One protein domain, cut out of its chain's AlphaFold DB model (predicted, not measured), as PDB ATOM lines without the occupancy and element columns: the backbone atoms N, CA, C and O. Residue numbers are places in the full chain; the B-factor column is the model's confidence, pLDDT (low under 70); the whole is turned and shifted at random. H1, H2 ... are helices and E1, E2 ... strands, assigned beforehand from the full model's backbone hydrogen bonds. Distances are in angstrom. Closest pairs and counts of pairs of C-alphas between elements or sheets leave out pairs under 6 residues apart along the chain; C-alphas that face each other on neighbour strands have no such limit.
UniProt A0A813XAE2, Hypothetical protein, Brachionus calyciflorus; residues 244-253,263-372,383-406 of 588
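This is residues 244 to 253, 263 to 372 and 383 to 406 of the 588 residues of the protein "Hypothetical protein" of Brachionus calyciflorus (UniProt A0A813XAE2). Two four-stranded sheets lie face to face as a sandwich, E1 E8 E3 E6 on one side and E2 E7 E4 E5 on the other, their strands running nearly along each other at 17 degrees. Beyond the second sheet lie two short helices of low confidence: H2 only grazes that sheet, and H1 is the element farthest out. The strands make a jelly roll, one long hairpin wound over both sheets as four nested antiparallel pairs: E1 with E8, E2 with E7, E3 with E6, E4 with E5. The printed part has 144 residues, with eight named strands, E1 to E8, followed by two named helices; both sheets are antiparallel and the class is mixed. It is compact, with a radius of gyration of the C-alphas of 14.7 A and spans of 45 by 32 by 30 A.

Find C-alpha 244 at (220.085, 393.131, 251.655), where E1, residues 244 to 250, begins. In its sheet look next for E8, residues 360 to 370, 28.1 A long, bending by 71 degrees at residue 367; E3, residues 291 to 303, 27.1 A, bending by 99 degrees at residue 294; and E6, residues 331 to 335. The other sheet holds E2, residues 281 to 286; E7, residues 344 to 351, 23.5 A; E4, residues 308 to 316, 26.5 A; and E5, residues 319 to 328, 27.3 A, bending by 51 degrees at residue 322. H1 is residues 383 to 392, 14.0 A; H2, residues 398 to 405, ends at C-alpha 405 (235.169, 413.189, 268.044).

Begin at E8 and E3, where N 363 and O 300 are 2.8 A apart. On the other side of E8, N 246 of E1 is 2.8 A from O 364; beside E3, N 301 is 2.8 A from O 332 of E6. In the second sheet, N 284 of E2 and O 347 of E7 are 2.8 A apart, N 311 of E4 and O 348 of E7 are 2.9 A apart, and N 312 of E4 and O 324 of E5, a hairpin with E4, are 2.8 A apart. Both sheets are twisted. H2 grazes the second sheet with residues 401 to 405; H1 is on neither sheet and is apart from H2. In H2 every O i to N i+4 pair is within hydrogen-bond range, in H1 5 of 6.

The C-alphas of Lys 353 and Lys 372, the two farthest apart, are 45.9 A apart. Residues 254 to 262 and 373 to 382 are not printed; the gaps between C-alphas are 17.9 A and 17.4 A. Of the links printed whole, none is long. The mean pLDDT of the printed part is 77.4; it is under 70 at residues 252 to 253, 263 to 279, 354 and 383 to 406.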
ATOM      1  N   GLU A 244     219.637 394.035 250.595       93.62
ATOM      2  CA  GLU A 244     220.085 393.131 251.655       93.62
ATOM      3  C   GLU A 244     220.166 393.897 252.985       93.62
ATOM      4  O   GLU A 244     220.390 395.109 253.014       93.62
ATOM      5  N   ASN A 245     219.962 393.184 254.096       94.75
ATOM      6  CA  ASN A 245     220.165 393.705 255.445       94.75
ATOM      7  C   ASN A 245     221.265 392.891 256.127       94.75
ATOM      8  O   ASN A 245     221.137 391.672 256.253       94.75
ATOM      9  N   VAL A 246     222.326 393.566 256.557       92.50
ATOM     10  CA  VAL A 246     223.463 392.970 257.257       92.50
ATOM     11  C   VAL A 246     223.387 393.388 258.718       92.50
ATOM     12  O   VAL A 246     223.361 394.578 259.021       92.50
ATOM     13  N   GLU A 247     223.327 392.414 259.623       92.69
ATOM     14  CA  GLU A 247     223.149 392.653 261.052       92.69
ATOM     15  C   GLU A 247     224.355 392.151 261.851       92.69
ATOM     16  O   GLU A 247     224.767 390.999 261.718       92.69
ATOM     17  N   PHE A 248     224.870 393.006 262.730       89.44
ATOM     18  CA  PHE A 248     225.936 392.705 263.676       89.44
ATOM     19  C   PHE A 248     225.406 392.836 265.097       89.44
ATOM     20  O   PHE A 248     224.816 393.858 265.442       89.44
ATOM     21  N   ASN A 249     225.649 391.824 265.928       88.38
ATOM     22  CA  ASN A 249     225.279 391.824 267.339       88.38
ATOM     23  C   ASN A 249     226.534 391.669 268.189       88.38
ATOM     24  O   ASN A 249     227.226 390.654 268.108       88.38
ATOM     25  N   PHE A 250     226.796 392.659 269.029       85.88
ATOM     26  CA  PHE A 250     227.932 392.690 269.932       85.88
ATOM     27  C   PHE A 250     227.399 392.645 271.351       85.88
ATOM     28  O   PHE A 250     226.908 393.642 271.868       85.88
ATOM     29  N   SER A 251     227.474 391.482 271.987       80.50
ATOM     30  CA  SER A 251     227.266 391.348 273.423       80.50
ATOM     31  C   SER A 251     228.628 391.218 274.091       80.50
ATOM     32  O   SER A 251     229.470 390.433 273.653       80.50
ATOM     33  N   GLN A 252     228.873 391.982 275.157       67.56
ATOM     34  CA  GLN A 252     230.043 391.709 275.982       67.56
ATOM     35  C   GLN A 252     229.829 390.355 276.668       67.56
ATOM     36  O   GLN A 252     229.034 390.225 277.602       67.56
ATOM     37  N   SER A 253     230.535 389.319 276.220       48.28
ATOM     38  CA  SER A 253     230.774 388.168 277.086       48.28
ATOM     39  C   SER A 253     231.670 388.662 278.214       48.28
ATOM     40  O   SER A 253     232.700 389.242 277.899       48.28
ATOM     41  N   PHE A 263     242.971 399.292 269.961       37.69
ATOM     42  CA  PHE A 263     241.924 399.578 268.980       37.69
ATOM     43  C   PHE A 263     241.641 398.324 268.160       37.69
ATOM     44  O   PHE A 263     242.511 397.840 267.433       37.69
ATOM     45  N   THR A 264     240.414 397.818 268.220       39.34
ATOM     46  CA  THR A 264     240.022 396.680 267.392       39.34
ATOM     47  C   THR A 264     239.467 397.154 266.059       39.34
ATOM     48  O   THR A 264     238.370 397.700 265.982       39.34
ATOM     49  N   ILE A 265     240.199 396.876 264.982       43.03
ATOM     50  CA  ILE A 265     239.685 396.989 263.617       43.03
ATOM     51  C   ILE A 265     238.885 395.719 263.317       43.03
ATOM     52  O   ILE A 265     239.443 394.622 263.251       43.03
ATOM     53  N   LEU A 266     237.575 395.855 263.130       43.78
ATOM     54  CA  LEU A 266     236.730 394.753 262.680       43.78
ATOM     55  C   LEU A 266     236.971 394.525 261.182       43.78
ATOM     56  O   LEU A 266     236.540 395.310 260.348       43.78
ATOM     57  N   LYS A 267     237.672 393.443 260.832       42.97
ATOM     58  CA  LYS A 267     237.593 392.847 259.492       42.97
ATOM     59  C   LYS A 267     236.650 391.664 259.582       42.97
ATOM     60  O   LYS A 267     236.746 390.863 260.508       42.97
ATOM     61  N   GLU A 268     235.755 391.523 258.614       41.47
ATOM     62  CA  GLU A 268     234.802 390.413 258.544       41.47
ATOM     63  C   GLU A 268     235.506 389.075 258.213       41.47
ATOM     64  O   GLU A 268     235.028 388.297 257.406       41.47
ATOM     65  N   THR A 269     236.674 388.747 258.760       32.16
ATOM     66  CA  THR A 269     237.330 387.446 258.554       32.16
ATOM     67  C   THR A 269     237.044 386.524 259.733       32.16
ATOM     68  O   THR A 269     237.782 386.525 260.706       32.16
ATOM     69  N   SER A 270     235.961 385.748 259.611       36.84
ATOM     70  CA  SER A 270     235.650 384.506 260.346       36.84
ATOM     71  C   SER A 270     235.827 384.515 261.878       36.84
ATOM     72  O   SER A 270     236.932 384.410 262.403       36.84
ATOM     73  N   ASP A 271     234.693 384.503 262.577       31.98
ATOM     74  CA  ASP A 271     234.436 383.837 263.866       31.98
ATOM     75  C   ASP A 271     235.267 384.189 265.113       31.98
ATOM     76  O   ASP A 271     235.093 383.547 266.150       31.98
ATOM     77  N   LYS A 272     236.099 385.237 265.105       32.19
ATOM     78  CA  LYS A 272     236.692 385.769 266.345       32.19
ATOM     79  C   LYS A 272     236.635 387.288 266.405       32.19
ATOM     80  O   LYS A 272     237.375 387.987 265.724       32.19
ATOM     81  N   TYR A 273     235.764 387.771 267.284       44.84
ATOM     82  CA  TYR A 273     235.637 389.172 267.663       44.84
ATOM     83  C   TYR A 273     236.485 389.419 268.910       44.84
ATOM     84  O   TYR A 273     236.427 388.644 269.863       44.84
ATOM     85  N   SER A 274     237.252 390.502 268.924       34.75
ATOM     86  CA  SER A 274     237.939 390.985 270.120       34.75
ATOM     87  C   SER A 274     237.520 392.426 270.328       34.75
ATOM     88  O   SER A 274     238.169 393.324 269.827       34.75
ATOM     89  N   ILE A 275     236.401 392.674 270.996       47.22
ATOM     90  CA  ILE A 275     236.056 394.031 271.432       47.22
ATOM     91  C   ILE A 275     237.046 394.367 272.550       47.22
ATOM     92  O   ILE A 275     237.150 393.576 273.481       47.22
ATOM     93  N   SER A 276     237.779 395.480 272.472       43.00
ATOM     94  CA  SER A 276     238.423 396.045 273.663       43.00
ATOM     95  C   SER A 276     237.382 396.929 274.352       43.00
ATOM     96  O   SER A 276     237.120 398.029 273.863       43.00
ATOM     97  N   PRO A 277     236.685 396.445 275.394       49.19
ATOM     98  CA  PRO A 277     235.509 397.111 275.938       49.19
ATOM     99  C   PRO A 277     235.865 398.148 277.008       49.19
ATOM    100  O   PRO A 277     234.969 398.765 277.561       49.19
ATOM    101  N   GLU A 278     237.154 398.356 277.301       49.72
ATOM    102  CA  GLU A 278     237.612 399.230 278.392       49.72
ATOM    103  C   GLU A 278     237.526 400.731 278.063       49.72
ATOM    104  O   GLU A 278     238.045 401.556 278.808       49.72
ATOM    105  N   ASN A 279     236.868 401.103 276.962       64.06
ATOM    106  CA  ASN A 279     236.730 402.490 276.551       64.06
ATOM    107  C   ASN A 279     235.257 402.848 276.351       64.06
ATOM    108  O   ASN A 279     234.479 402.134 275.719       64.06
ATOM    109  N   ASN A 280     234.904 404.056 276.777       82.00
ATOM    110  CA  ASN A 280     233.648 404.731 276.461       82.00
ATOM    111  C   ASN A 280     233.492 405.052 274.959       82.00
ATOM    112  O   ASN A 280     232.654 405.879 274.607       82.00
ATOM    113  N   ILE A 281     234.305 404.450 274.083       84.94
ATOM    114  CA  ILE A 281     234.356 404.668 272.639       84.94
ATOM    115  C   ILE A 281     234.478 403.315 271.937       84.94
ATOM    116  O   ILE A 281     235.360 402.518 272.247       84.94
ATOM    117  N   VAL A 282     233.628 403.090 270.941       89.38
ATOM    118  CA  VAL A 282     233.679 401.944 270.034       89.38
ATOM    119  C   VAL A 282     233.873 402.448 268.612       89.38
ATOM    120  O   VAL A 282     233.158 403.345 268.166       89.38
ATOM    121  N   PHE A 283     234.826 401.843 267.906       88.06
ATOM    122  CA  PHE A 283     235.090 402.077 266.491       88.06
ATOM    123  C   PHE A 283     234.854 400.799 265.691       88.06
ATOM    124  O   PHE A 283     235.289 399.716 266.082       88.06
ATOM    125  N   ILE A 284     234.152 400.925 264.569       90.69
ATOM    126  CA  ILE A 284     233.745 399.807 263.724       90.69
ATOM    127  C   ILE A 284     234.011 400.202 262.283       90.69
ATOM    128  O   ILE A 284     233.488 401.207 261.810       90.69
ATOM    129  N   SER A 285     234.793 399.389 261.582       92.00
ATOM    130  CA  SER A 285     234.915 399.453 260.128       92.00
ATOM    131  C   SER A 285     234.129 398.292 259.534       92.00
ATOM    132  O   SER A 285     234.278 397.156 259.981       92.00
ATOM    133  N   TYR A 286     233.276 398.565 258.555       93.62
ATOM    134  CA  TYR A 286     232.570 397.551 257.789       93.62
ATOM    135  C   TYR A 286     232.939 397.663 256.311       93.62
ATOM    136  O   TYR A 286     232.614 398.648 255.653       93.62
ATOM    137  N   GLU A 287     233.585 396.616 255.802       94.00
ATOM    138  CA  GLU A 287     233.959 396.441 254.399       94.00
ATOM    139  C   GLU A 287     233.215 395.213 253.840       94.00
ATOM    140  O   GLU A 287     233.562 394.077 254.184       94.00
ATOM    141  N   PRO A 288     232.171 395.390 253.012       90.31
ATOM    142  CA  PRO A 288     231.439 394.276 252.419       90.31
ATOM    143  C   PRO A 288     232.338 393.448 251.485       90.31
ATOM    144  O   PRO A 288     232.852 393.926 250.475       90.31
ATOM    145  N   LYS A 289     232.507 392.155 251.783       88.81
ATOM    146  CA  LYS A 289     233.385 391.270 250.998       88.81
ATOM    147  C   LYS A 289     232.976 391.150 249.532       88.81
ATOM    148  O   LYS A 289     231.913 390.602 249.227       88.81
ATOM    149  N   ASN A 290     233.893 391.504 248.626       84.38
ATOM    150  CA  ASN A 290     233.724 391.394 247.167       84.38
ATOM    151  C   ASN A 290     232.424 392.054 246.656       84.38
ATOM    152  O   ASN A 290     231.829 391.605 245.667       84.38
ATOM    153  N   LYS A 291     231.927 393.059 247.378       89.19
ATOM    154  CA  LYS A 291     230.658 393.731 247.114       89.19
ATOM    155  C   LYS A 291     230.871 395.235 247.262       89.19
ATOM    156  O   LYS A 291     231.574 395.667 248.162       89.19
ATOM    157  N   LEU A 292     230.219 396.015 246.410       92.56
ATOM    158  CA  LEU A 292     230.035 397.453 246.596       92.56
ATOM    159  C   LEU A 292     228.603 397.698 247.060       92.56
ATOM    160  O   LEU A 292     227.673 397.048 246.574       92.56
ATOM    161  N   ILE A 293     228.418 398.647 247.973       94.69
ATOM    162  CA  ILE A 293     227.092 399.152 248.330       94.69
ATOM    163  C   ILE A 293     226.760 400.233 247.304       94.69
ATOM    164  O   ILE A 293     227.261 401.346 247.410       94.69
ATOM    165  N   GLU A 294     225.978 399.921 246.269       95.19
ATOM    166  CA  GLU A 294     225.636 400.916 245.235       95.19
ATOM    167  C   GLU A 294     224.704 402.000 245.780       95.19
ATOM    168  O   GLU A 294     224.810 403.163 245.392       95.19
ATOM    169  N   GLU A 295     223.822 401.612 246.701       94.88
ATOM    170  CA  GLU A 295     222.899 402.507 247.386       94.88
ATOM    171  C   GLU A 295     222.747 402.070 248.843       94.88
ATOM    172  O   GLU A 295     222.338 400.946 249.140       94.88
ATOM    173  N   LEU A 296     223.106 402.959 249.767       96.50
ATOM    174  CA  LEU A 296     222.937 402.741 251.197       96.50
ATOM    175  C   LEU A 296     221.605 403.356 251.640       96.50
ATOM    176  O   LEU A 296     221.455 404.577 251.641       96.50
ATOM    177  N   GLU A 297     220.646 402.519 252.031       96.50
ATOM    178  CA  GLU A 297     219.310 402.979 252.428       96.50
ATOM    179  C   GLU A 297     219.323 403.494 253.870       96.50
ATOM    180  O   GLU A 297     218.925 404.632 254.142       96.50
ATOM    181  N   SER A 298     219.796 402.656 254.800       97.44
ATOM    182  CA  SER A 298     219.805 402.996 256.220       97.44
ATOM    183  C   SER A 298     220.869 402.260 257.026       97.44
ATOM    184  O   SER A 298     221.233 401.126 256.717       97.44
ATOM    185  N   ILE A 299     221.304 402.885 258.119       97.75
ATOM    186  CA  ILE A 299     222.114 402.261 259.167       97.75
ATOM    187  C   ILE A 299     221.407 402.482 260.498       97.75
ATOM    188  O   ILE A 299     221.245 403.620 260.926       97.75
ATOM    189  N   GLN A 300     221.014 401.402 261.161       97.62
ATOM    190  CA  GLN A 300     220.405 401.437 262.487       97.62
ATOM    191  C   GLN A 300     221.417 400.955 263.522       97.62
ATOM    192  O   GLN A 300     222.026 399.901 263.349       97.62
ATOM    193  N   ILE A 301     221.588 401.710 264.600       96.88
ATOM    194  CA  ILE A 301     222.452 401.371 265.726       96.88
ATOM    195  C   ILE A 301     221.581 401.316 266.976       96.88
ATOM    196  O   ILE A 301     220.963 402.312 267.338       96.88
ATOM    197  N   THR A 302     221.547 400.173 267.654       95.00
ATOM    198  CA  THR A 302     220.881 399.998 268.949       95.00
ATOM    199  C   THR A 302     221.921 399.636 269.998       95.00
ATOM    200  O   THR A 302     222.826 398.868 269.711       95.00
ATOM    201  N   LYS A 303     221.817 400.141 271.219       93.06
ATOM    202  CA  LYS A 303     222.716 399.819 272.324       93.06
ATOM    203  C   LYS A 303     222.034 399.962 273.680       93.06
ATOM    204  O   LYS A 303     220.887 400.408 273.763       93.06
ATOM    205  N   SER A 304     222.740 399.592 274.748       88.44
ATOM    206  CA  SER A 304     222.285 399.839 276.117       88.44
ATOM    207  C   SER A 304     221.968 401.330 276.365       88.44
ATOM    208  O   SER A 304     222.595 402.201 275.760       88.44
ATOM    209  N   PRO A 305     220.980 401.647 277.230       86.06
ATOM    210  CA  PRO A 305     220.438 402.997 277.398       86.06
ATOM    211  C   PRO A 305     221.392 403.907 278.188       86.06
ATOM    212  O   PRO A 305     221.236 404.131 279.387       86.06
ATOM    213  N   ASN A 306     222.400 404.441 277.506       86.12
ATOM    214  CA  ASN A 306     223.293 405.478 278.013       86.12
ATOM    215  C   ASN A 306     223.506 406.562 276.953       86.12
ATOM    216  O   ASN A 306     223.566 406.279 275.770       86.12
ATOM    217  N   PHE A 307     223.585 407.834 277.326       86.88
ATOM    218  CA  PHE A 307     223.692 408.888 276.314       86.88
ATOM    219  C   PHE A 307     225.030 408.810 275.555       86.88
ATOM    220  O   PHE A 307     226.092 408.738 276.184       86.88
ATOM    221  N   ALA A 308     224.969 408.838 274.221       91.81
ATOM    222  CA  ALA A 308     226.114 408.674 273.336       91.81
ATOM    223  C   ALA A 308     226.052 409.555 272.085       91.81
ATOM    224  O   ALA A 308     224.977 409.959 271.640       91.81
ATOM    225  N   ILE A 309     227.229 409.792 271.510       90.62
ATOM    226  CA  ILE A 309     227.433 410.319 270.163       90.62
ATOM    227  C   ILE A 309     227.600 409.139 269.217       90.62
ATOM    228  O   ILE A 309     228.371 408.221 269.492       90.62
ATOM    229  N   PHE A 310     226.910 409.190 268.088       93.50
ATOM    230  CA  PHE A 310     226.999 408.213 267.019       93.50
ATOM    231  C   PHE A 310     227.459 408.932 265.755       93.50
ATOM    232  O   PHE A 310     226.766 409.832 265.284       93.50
ATOM    233  N   ASN A 311     228.601 408.541 265.197       94.06
ATOM    234  CA  ASN A 311     229.066 409.033 263.903       94.06
ATOM    235  C   ASN A 311     229.089 407.889 262.900       94.06
ATOM    236  O   ASN A 311     229.629 406.824 263.186       94.06
ATOM    237  N   VAL A 312     228.527 408.126 261.722       96.38
ATOM    238  CA  VAL A 312     228.542 407.199 260.592       96.38
ATOM    239  C   VAL A 312     229.192 407.905 259.413       96.38
ATOM    240  O   VAL A 312     228.687 408.929 258.952       96.38
ATOM    241  N   ILE A 313     230.299 407.357 258.926       95.06
ATOM    242  CA  ILE A 313     231.057 407.871 257.787       95.06
ATOM    243  C   ILE A 313     231.019 406.815 256.688       95.06
ATOM    244  O   ILE A 313     231.384 405.666 256.916       95.06
ATOM    245  N   THR A 314     230.590 407.188 255.490       96.62
ATOM    246  CA  THR A 314     230.632 406.302 254.324       96.62
ATOM    247  C   THR A 314     231.797 406.692 253.431       96.62
ATOM    248  O   THR A 314     232.040 407.879 253.196       96.62
ATOM    249  N   LEU A 315     232.534 405.702 252.936       94.62
ATOM    250  CA  LEU A 315     233.714 405.912 252.107       94.62
ATOM    251  C   LEU A 315     233.553 405.242 250.737       94.62
ATOM    252  O   LEU A 315     232.821 404.268 250.575       94.62
ATOM    253  N   SER A 316     234.242 405.790 249.741       95.25
ATOM    254  CA  SER A 316     234.418 405.188 248.422       95.25
ATOM    255  C   SER A 316     235.850 405.411 247.969       95.25
ATOM    256  O   SER A 316     236.288 406.550 247.783       95.25
ATOM    257  N   LYS A 317     236.604 404.327 247.807       92.44
ATOM    258  CA  LYS A 317     238.032 404.319 247.469       92.44
ATOM    259  C   LYS A 317     238.841 405.192 248.430       92.44
ATOM    260  O   LYS A 317     239.648 406.010 247.994       92.44
ATOM    261  N   GLY A 318     238.544 405.070 249.725       86.31
ATOM    262  CA  GLY A 318     239.159 405.857 250.800       86.31
ATOM    263  C   GLY A 318     238.656 407.300 250.939       86.31
ATOM    264  O   GLY A 318     239.045 407.982 251.881       86.31
ATOM    265  N   LYS A 319     237.776 407.792 250.057       89.81
ATOM    266  CA  LYS A 319     237.229 409.159 250.141       89.81
ATOM    267  C   LYS A 319     235.886 409.190 250.851       89.81
ATOM    268  O   LYS A 319     235.006 408.404 250.515       89.81
ATOM    269  N   THR A 320     235.690 410.147 251.755       91.75
ATOM    270  CA  THR A 320     234.400 410.368 252.419       91.75
ATOM    271  C   THR A 320     233.320 410.790 251.432       91.75
ATOM    272  O   THR A 320     233.411 411.838 250.791       91.75
ATOM    273  N   MET A 321     232.270 409.978 251.339       95.38
ATOM    274  CA  MET A 321     231.098 410.246 250.513       95.38
ATOM    275  C   MET A 321     230.038 411.000 251.309       95.38
ATOM    276  O   MET A 321     229.520 412.029 250.854       95.38
ATOM    277  N   ASP A 322     229.748 410.519 252.515       94.62
ATOM    278  CA  ASP A 322     228.786 411.117 253.430       94.62
ATOM    279  C   ASP A 322     229.222 410.929 254.887       94.62
ATOM    280  O   ASP A 322     229.952 409.996 255.222       94.62
ATOM    281  N   MET A 323     228.766 411.830 255.753       95.19
ATOM    282  CA  MET A 323     228.989 411.758 257.193       95.19
ATOM    283  C   MET A 323     227.723 412.215 257.903       95.19
ATOM    284  O   MET A 323     227.177 413.277 257.602       95.19
ATOM    285  N   LYS A 324     227.254 411.408 258.851       94.50
ATOM    286  CA  LYS A 324     226.096 411.726 259.681       94.50
ATOM    287  C   LYS A 324     226.450 411.543 261.145       94.50
ATOM    288  O   LYS A 324     227.049 410.540 261.523       94.50
ATOM    289  N   THR A 325     226.013 412.495 261.955       91.50
ATOM    290  CA  THR A 325     226.189 412.488 263.405       91.50
ATOM    291  C   THR A 325     224.822 412.531 264.060       91.50
ATOM    292  O   THR A 325     223.945 413.272 263.615       91.50
ATOM    293  N   SER A 326     224.633 411.739 265.109       91.19
ATOM    294  CA  SER A 326     223.435 411.789 265.938       91.19
ATOM    295  C   SER A 326     223.769 411.599 267.413       91.19
ATOM    296  O   SER A 326     224.837 411.098 267.768       91.19
ATOM    297  N   PHE A 327     222.832 411.989 268.272       91.00
ATOM    298  CA  PHE A 327     222.939 411.898 269.720       91.00
ATOM    299  C   PHE A 327     221.717 411.176 270.278       91.00
ATOM    300  O   PHE A 327     220.584 411.455 269.881       91.00
ATOM    301  N   GLY A 328     221.928 410.277 271.233       85.56
ATOM    302  CA  GLY A 328     220.820 409.621 271.917       85.56
ATOM    303  C   GLY A 328     221.251 408.508 272.853       85.56
ATOM    304  O   GLY A 328     222.438 408.288 273.081       85.56
ATOM    305  N   GLU A 329     220.271 407.825 273.440       85.62
ATOM    306  CA  GLU A 329     220.527 406.875 274.525       85.62
ATOM    307  C   GLU A 329     220.625 405.426 274.055       85.62
ATOM    308  O   GLU A 329     221.576 404.731 274.397       85.62
ATOM    309  N   SER A 330     219.658 404.950 273.276       89.19
ATOM    310  CA  SER A 330     219.544 403.523 272.960       89.19
ATOM    311  C   SER A 330     219.561 403.241 271.471       89.19
ATOM    312  O   SER A 330     220.256 402.331 271.053       89.19
ATOM    313  N   GLU A 331     218.828 403.992 270.657       94.88
ATOM    314  CA  GLU A 331     218.627 403.659 269.248       94.88
ATOM    315  C   GLU A 331     218.804 404.882 268.361       94.88
ATOM    316  O   GLU A 331     218.305 405.957 268.691       94.88
ATOM    317  N   GLN A 332     219.514 404.716 267.249       96.75
ATOM    318  CA  GLN A 332     219.716 405.721 266.213       96.75
ATOM    319  C   GLN A 332     219.526 405.106 264.835       96.75
ATOM    320  O   GLN A 332     220.037 404.024 264.560       96.75
ATOM    321  N   ASP A 333     218.817 405.816 263.966       96.38
ATOM    322  CA  ASP A 333     218.525 405.392 262.602       96.38
ATOM    323  C   ASP A 333     219.001 406.472 261.627       96.38
ATOM    324  O   ASP A 333     218.501 407.599 261.604       96.38
ATOM    325  N   PHE A 334     220.016 406.131 260.844       97.00
ATOM    326  CA  PHE A 334     220.621 406.993 259.848       97.00
ATOM    327  C   PHE A 334     220.045 406.645 258.482       97.00
ATOM    328  O   PHE A 334     220.195 405.521 258.017       97.00
ATOM    329  N   LYS A 335     219.416 407.619 257.820       96.44
ATOM    330  CA  LYS A 335     218.793 407.480 256.492       96.44
ATOM    331  C   LYS A 335     219.228 408.599 255.553       96.44
ATOM    332  O   LYS A 335     219.857 409.571 255.984       96.44
ATOM    333  N   ASN A 336     218.821 408.505 254.286       94.81
ATOM    334  CA  ASN A 336     219.058 409.519 253.252       94.81
ATOM    335  C   ASN A 336     220.556 409.770 253.037       94.81
ATOM    336  O   ASN A 336     221.021 410.912 253.121       94.81
ATOM    337  N   PHE A 337     221.330 408.699 252.871       95.25
ATOM    338  CA  PHE A 337     222.724 408.821 252.459       95.25
ATOM    339  C   PHE A 337     222.799 409.292 251.006       95.25
ATOM    340  O   PHE A 337     221.856 409.113 250.236       95.25
ATOM    341  N   LYS A 338     223.910 409.920 250.614       91.25
ATOM    342  CA  LYS A 338     224.117 410.253 249.198       91.25
ATOM    343  C   LYS A 338     224.128 408.977 248.356       91.25
ATOM    344  O   LYS A 338     224.886 408.057 248.655       91.25
ATOM    345  N   ASN A 339     223.354 408.968 247.270       91.06
ATOM    346  CA  ASN A 339     223.332 407.873 246.301       91.06
ATOM    347  C   ASN A 339     224.668 407.828 245.558       91.06
ATOM    348  O   ASN A 339     224.899 408.541 244.580       91.06
ATOM    349  N   SER A 340     225.601 407.051 246.087       92.44
ATOM    350  CA  SER A 340     226.926 406.853 245.525       92.44
ATOM    351  C   SER A 340     227.451 405.484 245.947       92.44
ATOM    352  O   SER A 340     227.184 405.075 247.076       92.44
ATOM    353  N   PRO A 341     228.231 404.801 245.091       94.31
ATOM    354  CA  PRO A 341     228.851 403.538 245.457       94.31
ATOM    355  C   PRO A 341     229.799 403.712 246.643       94.31
ATOM    356  O   PRO A 341     230.708 404.545 246.593       94.31
ATOM    357  N   ILE A 342     229.596 402.909 247.680       96.00
ATOM    358  CA  ILE A 342     230.351 402.901 248.933       96.00
ATOM    359  C   ILE A 342     231.091 401.564 249.033       96.00
ATOM    360  O   ILE A 342     230.506 400.504 248.789       96.00
ATOM    361  N   ASP A 343     232.375 401.615 249.379       95.06
ATOM    362  CA  ASP A 343     233.209 400.429 249.608       95.06
ATOM    363  C   ASP A 343     233.421 400.129 251.094       95.06
ATOM    364  O   ASP A 343     233.756 399.002 251.443       95.06
ATOM    365  N   SER A 344     233.191 401.104 251.977       95.31
ATOM    366  CA  SER A 344     233.295 400.905 253.420       95.31
ATOM    367  C   SER A 344     232.442 401.881 254.229       95.31
ATOM    368  O   SER A 344     232.124 402.993 253.802       95.31
ATOM    369  N   VAL A 345     232.051 401.442 255.423       95.75
ATOM    370  CA  VAL A 345     231.295 402.224 256.403       95.75
ATOM    371  C   VAL A 345     232.076 402.237 257.711       95.75
ATOM    372  O   VAL A 345     232.364 401.181 258.266       95.75
ATOM    373  N   LEU A 346     232.387 403.424 258.224       95.00
ATOM    374  CA  LEU A 346     232.982 403.614 259.542       95.00
ATOM    375  C   LEU A 346     231.914 404.084 260.526       95.00
ATOM    376  O   LEU A 346     231.144 404.997 260.228       95.00
ATOM    377  N   ILE A 347     231.873 403.475 261.706       95.50
ATOM    378  CA  ILE A 347     230.915 403.793 262.761       95.50
ATOM    379  C   ILE A 347     231.675 404.047 264.060       95.50
ATOM    380  O   ILE A 347     232.473 403.218 264.495       95.50
ATOM    381  N   PHE A 348     231.389 405.184 264.689       93.75
ATOM    382  CA  PHE A 348     231.911 405.561 265.997       93.75
ATOM    383  C   PHE A 348     230.755 405.712 266.979       93.75
ATOM    384  O   PHE A 348     229.769 406.386 266.676       93.75
ATOM    385  N   ILE A 349     230.892 405.126 268.162       93.75
ATOM    386  CA  ILE A 349     229.942 405.268 269.266       93.75
ATOM    387  C   ILE A 349     230.729 405.749 270.478       93.75
ATOM    388  O   ILE A 349     231.642 405.053 270.900       93.75
ATOM    389  N   SER A 350     230.391 406.906 271.047       90.19
ATOM    390  CA  SER A 350     231.068 407.449 272.231       90.19
ATOM    391  C   SER A 350     230.074 407.808 273.332       90.19
ATOM    392  O   SER A 350     229.204 408.650 273.128       90.19
ATOM    393  N   ASN A 351     230.192 407.189 274.505       89.25
ATOM    394  CA  ASN A 351     229.375 407.490 275.678       89.25
ATOM    395  C   ASN A 351     229.948 408.672 276.473       89.25
ATOM    396  O   ASN A 351     231.135 408.715 276.803       89.25
ATOM    397  N   PHE A 352     229.070 409.579 276.905       74.31
ATOM    398  CA  PHE A 352     229.459 410.825 277.582       74.31
ATOM    399  C   PHE A 352     229.929 410.677 279.042       74.31
ATOM    400  O   PHE A 352     230.411 411.646 279.619       74.31
ATOM    401  N   LYS A 353     229.754 409.520 279.694       72.69
ATOM    402  CA  LYS A 353     229.927 409.383 281.161       72.69
ATOM    403  C   LYS A 353     231.030 408.426 281.619       72.69
ATOM    404  O   LYS A 353     230.927 407.890 282.717       72.69
ATOM    405  N   VAL A 354     232.058 408.184 280.802       66.88
ATOM    406  CA  VAL A 354     233.043 407.103 281.059       66.88
ATOM    407  C   VAL A 354     232.332 405.757 281.313       66.88
ATOM    408  O   VAL A 354     232.822 404.888 282.019       66.88
ATOM    409  N   LEU A 355     231.108 405.619 280.791       75.38
ATOM    410  CA  LEU A 355     230.361 404.374 280.833       75.38
ATOM    411  C   LEU A 355     230.752 403.597 279.592       75.38
ATOM    412  O   LEU A 355     230.693 404.145 278.487       75.38
ATOM    413  N   ASP A 356     231.098 402.337 279.780       82.25
ATOM    414  CA  ASP A 356     231.465 401.457 278.685       82.25
ATOM    415  C   ASP A 356     230.310 401.346 277.681       82.25
ATOM    416  O   ASP A 356     229.114 401.458 278.006       82.25
ATOM    417  N   VAL A 357     230.669 401.232 276.403       81.94
ATOM    418  CA  VAL A 357     229.694 400.951 275.349       81.94
ATOM    419  C   VAL A 357     229.368 399.465 275.427       81.94
ATOM    420  O   VAL A 357     229.973 398.619 274.768       81.94
ATOM    421  N   ASP A 358     228.393 399.157 276.270       83.56
ATOM    422  CA  ASP A 358     227.925 397.797 276.465       83.56
ATOM    423  C   ASP A 358     226.831 397.456 275.459       83.56
ATOM    424  O   ASP A 358     225.946 398.264 275.176       83.56
ATOM    425  N   SER A 359     226.883 396.216 274.970       85.69
ATOM    426  CA  SER A 359     225.827 395.545 274.206       85.69
ATOM    427  C   SER A 359     225.192 396.401 273.108       85.69
ATOM    428  O   SER A 359     224.178 397.061 273.338       85.69
ATOM    429  N   PHE A 360     225.739 396.352 271.895       92.25
ATOM    430  CA  PHE A 360     225.210 397.103 270.760       92.25
ATOM    431  C   PHE A 360     224.951 396.217 269.538       92.25
ATOM    432  O   PHE A 360     225.543 395.155 269.354       92.25
ATOM    433  N   LYS A 361     224.025 396.662 268.699       95.25
ATOM    434  CA  LYS A 361     223.561 396.028 267.474       95.25
ATOM    435  C   LYS A 361     223.626 397.048 266.348       95.25
ATOM    436  O   LYS A 361     223.221 398.192 266.536       95.25
ATOM    437  N   ILE A 362     224.114 396.634 265.186       96.12
ATOM    438  CA  ILE A 362     224.184 397.472 263.986       96.12
ATOM    439  C   ILE A 362     223.494 396.742 262.846       96.12
ATOM    440  O   ILE A 362     223.830 395.598 262.563       96.12
ATOM    441  N   SER A 363     222.549 397.404 262.187       97.00
ATOM    442  CA  SER A 363     221.854 396.903 261.003       97.00
ATOM    443  C   SER A 363     222.145 397.829 259.828       97.00
ATOM    444  O   SER A 363     221.777 399.001 259.863       97.00
ATOM    445  N   ILE A 364     222.804 397.319 258.793       96.62
ATOM    446  CA  ILE A 364     223.136 398.051 257.567       96.62
ATOM    447  C   ILE A 364     222.245 397.520 256.451       96.62
ATOM    448  O   ILE A 364     222.368 396.364 256.043       96.62
ATOM    449  N   LYS A 365     221.355 398.372 255.947       97.38
ATOM    450  CA  LYS A 365     220.415 398.042 254.876       97.38
ATOM    451  C   LYS A 365     220.806 398.786 253.607       97.38
ATOM    452  O   LYS A 365     220.924 400.012 253.606       97.38
ATOM    453  N   GLY A 366     221.010 398.047 252.523       96.38
ATOM    454  CA  GLY A 366     221.462 398.631 251.268       96.38
ATOM    455  C   GLY A 366     221.408 397.676 250.085       96.38
ATOM    456  O   GLY A 366     221.075 396.498 250.197       96.38
ATOM    457  N   CYS A 367     221.713 398.234 248.928       96.06
ATOM    458  CA  CYS A 367     221.800 397.585 247.636       96.06
ATOM    459  C   CYS A 367     223.247 397.122 247.411       96.06
ATOM    460  O   CYS A 367     224.141 397.941 247.198       96.06
ATOM    461  N   PHE A 368     223.491 395.811 247.481       93.88
ATOM    462  CA  PHE A 368     224.837 395.248 247.366       93.88
ATOM    463  C   PHE A 368     225.050 394.625 245.987       93.88
ATOM    464  O   PHE A 368     224.430 393.615 245.643       93.88
ATOM    465  N   LYS A 369     225.989 395.170 245.212       92.81
ATOM    466  CA  LYS A 369     226.392 394.602 243.923       92.81
ATOM    467  C   LYS A 369     227.707 393.857 244.076       92.81
ATOM    468  O   LYS A 369     228.665 394.387 244.630       92.81
ATOM    469  N   LYS A 370     227.780 392.630 243.554       88.44
ATOM    470  CA  LYS A 370     229.056 391.907 243.457       88.44
ATOM    471  C   LYS A 370     230.010 392.703 242.575       88.44
ATOM    472  O   LYS A 370     229.656 393.038 241.440       88.44
ATOM    473  N   GLU A 371     231.218 392.956 243.063       82.44
ATOM    474  CA  GLU A 371     232.269 393.455 242.188       82.44
ATOM    475  C   GLU A 371     232.571 392.382 241.144       82.44
ATOM    476  O   GLU A 371     232.746 391.199 241.458       82.44
ATOM    477  N   LYS A 372     232.596 392.778 239.868       81.88
ATOM    478  CA  LYS A 372     233.103 391.899 238.817       81.88
ATOM    479  C   LYS A 372     234.581 391.697 239.119       81.88
ATOM    480  O   LYS A 372     235.367 392.608 238.877       81.88
ATOM    481  N   SER A 383     243.614 394.960 251.108       48.94
ATOM    482  CA  SER A 383     243.323 395.083 252.544       48.94
ATOM    483  C   SER A 383     244.502 395.629 253.367       48.94
ATOM    484  O   SER A 383     244.295 396.321 254.370       48.94
ATOM    485  N   ASN A 384     245.740 395.361 252.940       50.53
ATOM    486  CA  ASN A 384     246.938 395.961 253.536       50.53
ATOM    487  C   ASN A 384     247.156 397.402 253.054       50.53
ATOM    488  O   ASN A 384     247.567 398.252 253.839       50.53
ATOM    489  N   ASN A 385     246.794 397.719 251.806       51.75
ATOM    490  CA  ASN A 385     246.807 399.098 251.323       51.75
ATOM    491  C   ASN A 385     245.795 399.989 252.046       51.75
ATOM    492  O   ASN A 385     246.092 401.161 252.200       51.75
ATOM    493  N   PHE A 386     244.648 399.481 252.506       54.00
ATOM    494  CA  PHE A 386     243.684 400.298 253.251       54.00
ATOM    495  C   PHE A 386     244.191 400.675 254.644       54.00
ATOM    496  O   PHE A 386     244.175 401.848 254.981       54.00
ATOM    497  N   ILE A 387     244.728 399.730 255.424       51.22
ATOM    498  CA  ILE A 387     245.346 400.056 256.722       51.22
ATOM    499  C   ILE A 387     246.543 400.993 256.532       51.22
ATOM    500  O   ILE A 387     246.655 401.974 257.260       51.22
ATOM    501  N   ASN A 388     247.368 400.758 255.511       51.66
ATOM    502  CA  ASN A 388     248.479 401.649 255.178       51.66
ATOM    503  C   ASN A 388     247.998 403.003 254.628       51.66
ATOM    504  O   ASN A 388     248.702 403.993 254.757       51.66
ATOM    505  N   HIS A 389     246.823 403.074 254.001       51.22
ATOM    506  CA  HIS A 389     246.203 404.322 253.555       51.22
ATOM    507  C   HIS A 389     245.603 405.072 254.740       51.22
ATOM    508  O   HIS A 389     245.826 406.266 254.844       51.22
ATOM    509  N   LEU A 390     244.962 404.385 255.690       49.62
ATOM    510  CA  LEU A 390     244.580 404.968 256.972       49.62
ATOM    511  C   LEU A 390     245.821 405.455 257.740       49.62
ATOM    512  O   LEU A 390     245.780 406.509 258.352       49.62
ATOM    513  N   GLU A 391     246.949 404.749 257.688       51.88
ATOM    514  CA  GLU A 391     248.220 405.225 258.253       51.88
ATOM    515  C   GLU A 391     248.779 406.437 257.498       51.88
ATOM    516  O   GLU A 391     249.184 407.417 258.115       51.88
ATOM    517  N   LYS A 392     248.769 406.396 256.163       48.12
ATOM    518  CA  LYS A 392     249.341 407.429 255.291       48.12
ATOM    519  C   LYS A 392     248.517 408.717 255.258       48.12
ATOM    520  O   LYS A 392     249.093 409.789 255.125       48.12
ATOM    521  N   GLU A 393     247.198 408.614 255.384       48.50
ATOM    522  CA  GLU A 393     246.272 409.745 255.521       48.50
ATOM    523  C   GLU A 393     246.140 410.205 256.988       48.50
ATOM    524  O   GLU A 393     245.339 411.086 257.286       48.50
ATOM    525  N   GLY A 394     246.892 409.612 257.927       41.47
ATOM    526  CA  GLY A 394     246.863 409.992 259.346       41.47
ATOM    527  C   GLY A 394     245.599 409.560 260.107       41.47
ATOM    528  O   GLY A 394     245.400 409.964 261.243       41.47
ATOM    529  N   LEU A 395     244.762 408.702 259.525       46.41
ATOM    530  CA  LEU A 395     243.512 408.179 260.092       46.41
ATOM    531  C   LEU A 395     243.718 407.080 261.155       46.41
ATOM    532  O   LEU A 395     242.799 406.796 261.918       46.41
ATOM    533  N   LYS A 396     244.908 406.458 261.231       41.66
ATOM    534  CA  LYS A 396     245.333 405.695 262.425       41.66
ATOM    535  C   LYS A 396     245.804 406.590 263.559       41.66
ATOM    536  O   LYS A 396     245.917 406.107 264.686       41.66
ATOM    537  N   ASN A 397     246.136 407.845 263.260       40.69
ATOM    538  CA  ASN A 397     246.539 408.745 264.309       40.69
ATOM    539  C   ASN A 397     245.298 409.022 265.144       40.69
ATOM    540  O   ASN A 397     244.258 409.439 264.624       40.69
ATOM    541  N   LEU A 398     245.415 408.717 266.432       43.25
ATOM    542  CA  LEU A 398     244.384 408.961 267.422       43.25
ATOM    543  C   LEU A 398     243.837 410.377 267.269       43.25
ATOM    544  O   LEU A 398     242.632 410.532 267.310       43.25
ATOM    545  N   ASP A 399     244.684 411.339 266.906       41.16
ATOM    546  CA  ASP A 399     244.352 412.730 266.597       41.16
ATOM    547  C   ASP A 399     243.291 412.942 265.505       41.16
ATOM    548  O   ASP A 399     242.527 413.892 265.609       41.16
ATOM    549  N   PHE A 400     243.164 412.107 264.463       42.56
ATOM    550  CA  PHE A 400     242.070 412.271 263.487       42.56
ATOM    551  C   PHE A 400     240.733 411.796 264.064       42.56
ATOM    552  O   PHE A 400     239.703 412.446 263.900       42.56
ATOM    553  N   ILE A 401     240.736 410.655 264.755       44.59
ATOM    554  CA  ILE A 401     239.540 410.106 265.412       44.59
ATOM    555  C   ILE A 401     239.141 410.995 266.590       44.59
ATOM    556  O   ILE A 401     237.974 411.309 266.771       44.59
ATOM    557  N   TYR A 402     240.112 411.449 267.363       46.03
ATOM    558  CA  TYR A 402     239.951 412.363 268.470       46.03
ATOM    559  C   TYR A 402     239.541 413.751 267.970       46.03
ATOM    560  O   TYR A 402     238.523 414.229 268.441       46.03
ATOM    561  N   SER A 403     240.134 414.332 266.922       42.75
ATOM    562  CA  SER A 403     239.644 415.604 266.350       42.75
ATOM    563  C   SER A 403     238.237 415.500 265.748       42.75
ATOM    564  O   SER A 403     237.402 416.372 265.983       42.75
ATOM    565  N   SER A 404     237.913 414.402 265.055       39.69
ATOM    566  CA  SER A 404     236.552 414.159 264.547       39.69
ATOM    567  C   SER A 404     235.532 413.839 265.654       39.69
ATOM    568  O   SER A 404     234.333 414.046 265.451       39.69
ATOM    569  N   LEU A 405     235.984 413.403 266.839       41.06
ATOM    570  CA  LEU A 405     235.169 413.189 268.044       41.06
ATOM    571  C   LEU A 405     235.244 414.337 269.074       41.06
ATOM    572  O   LEU A 405     234.457 414.333 270.019       41.06
ATOM    573  N   GLY A 406     236.127 415.325 268.911       38.50
ATOM    574  CA  GLY A 406     236.361 416.391 269.896       38.50
ATOM    575  C   GLY A 406     237.089 415.986 271.161       38.50
ATOM    576  O   GLY A 406     236.770 416.476 272.239       38.50
TER     577      GLY A 406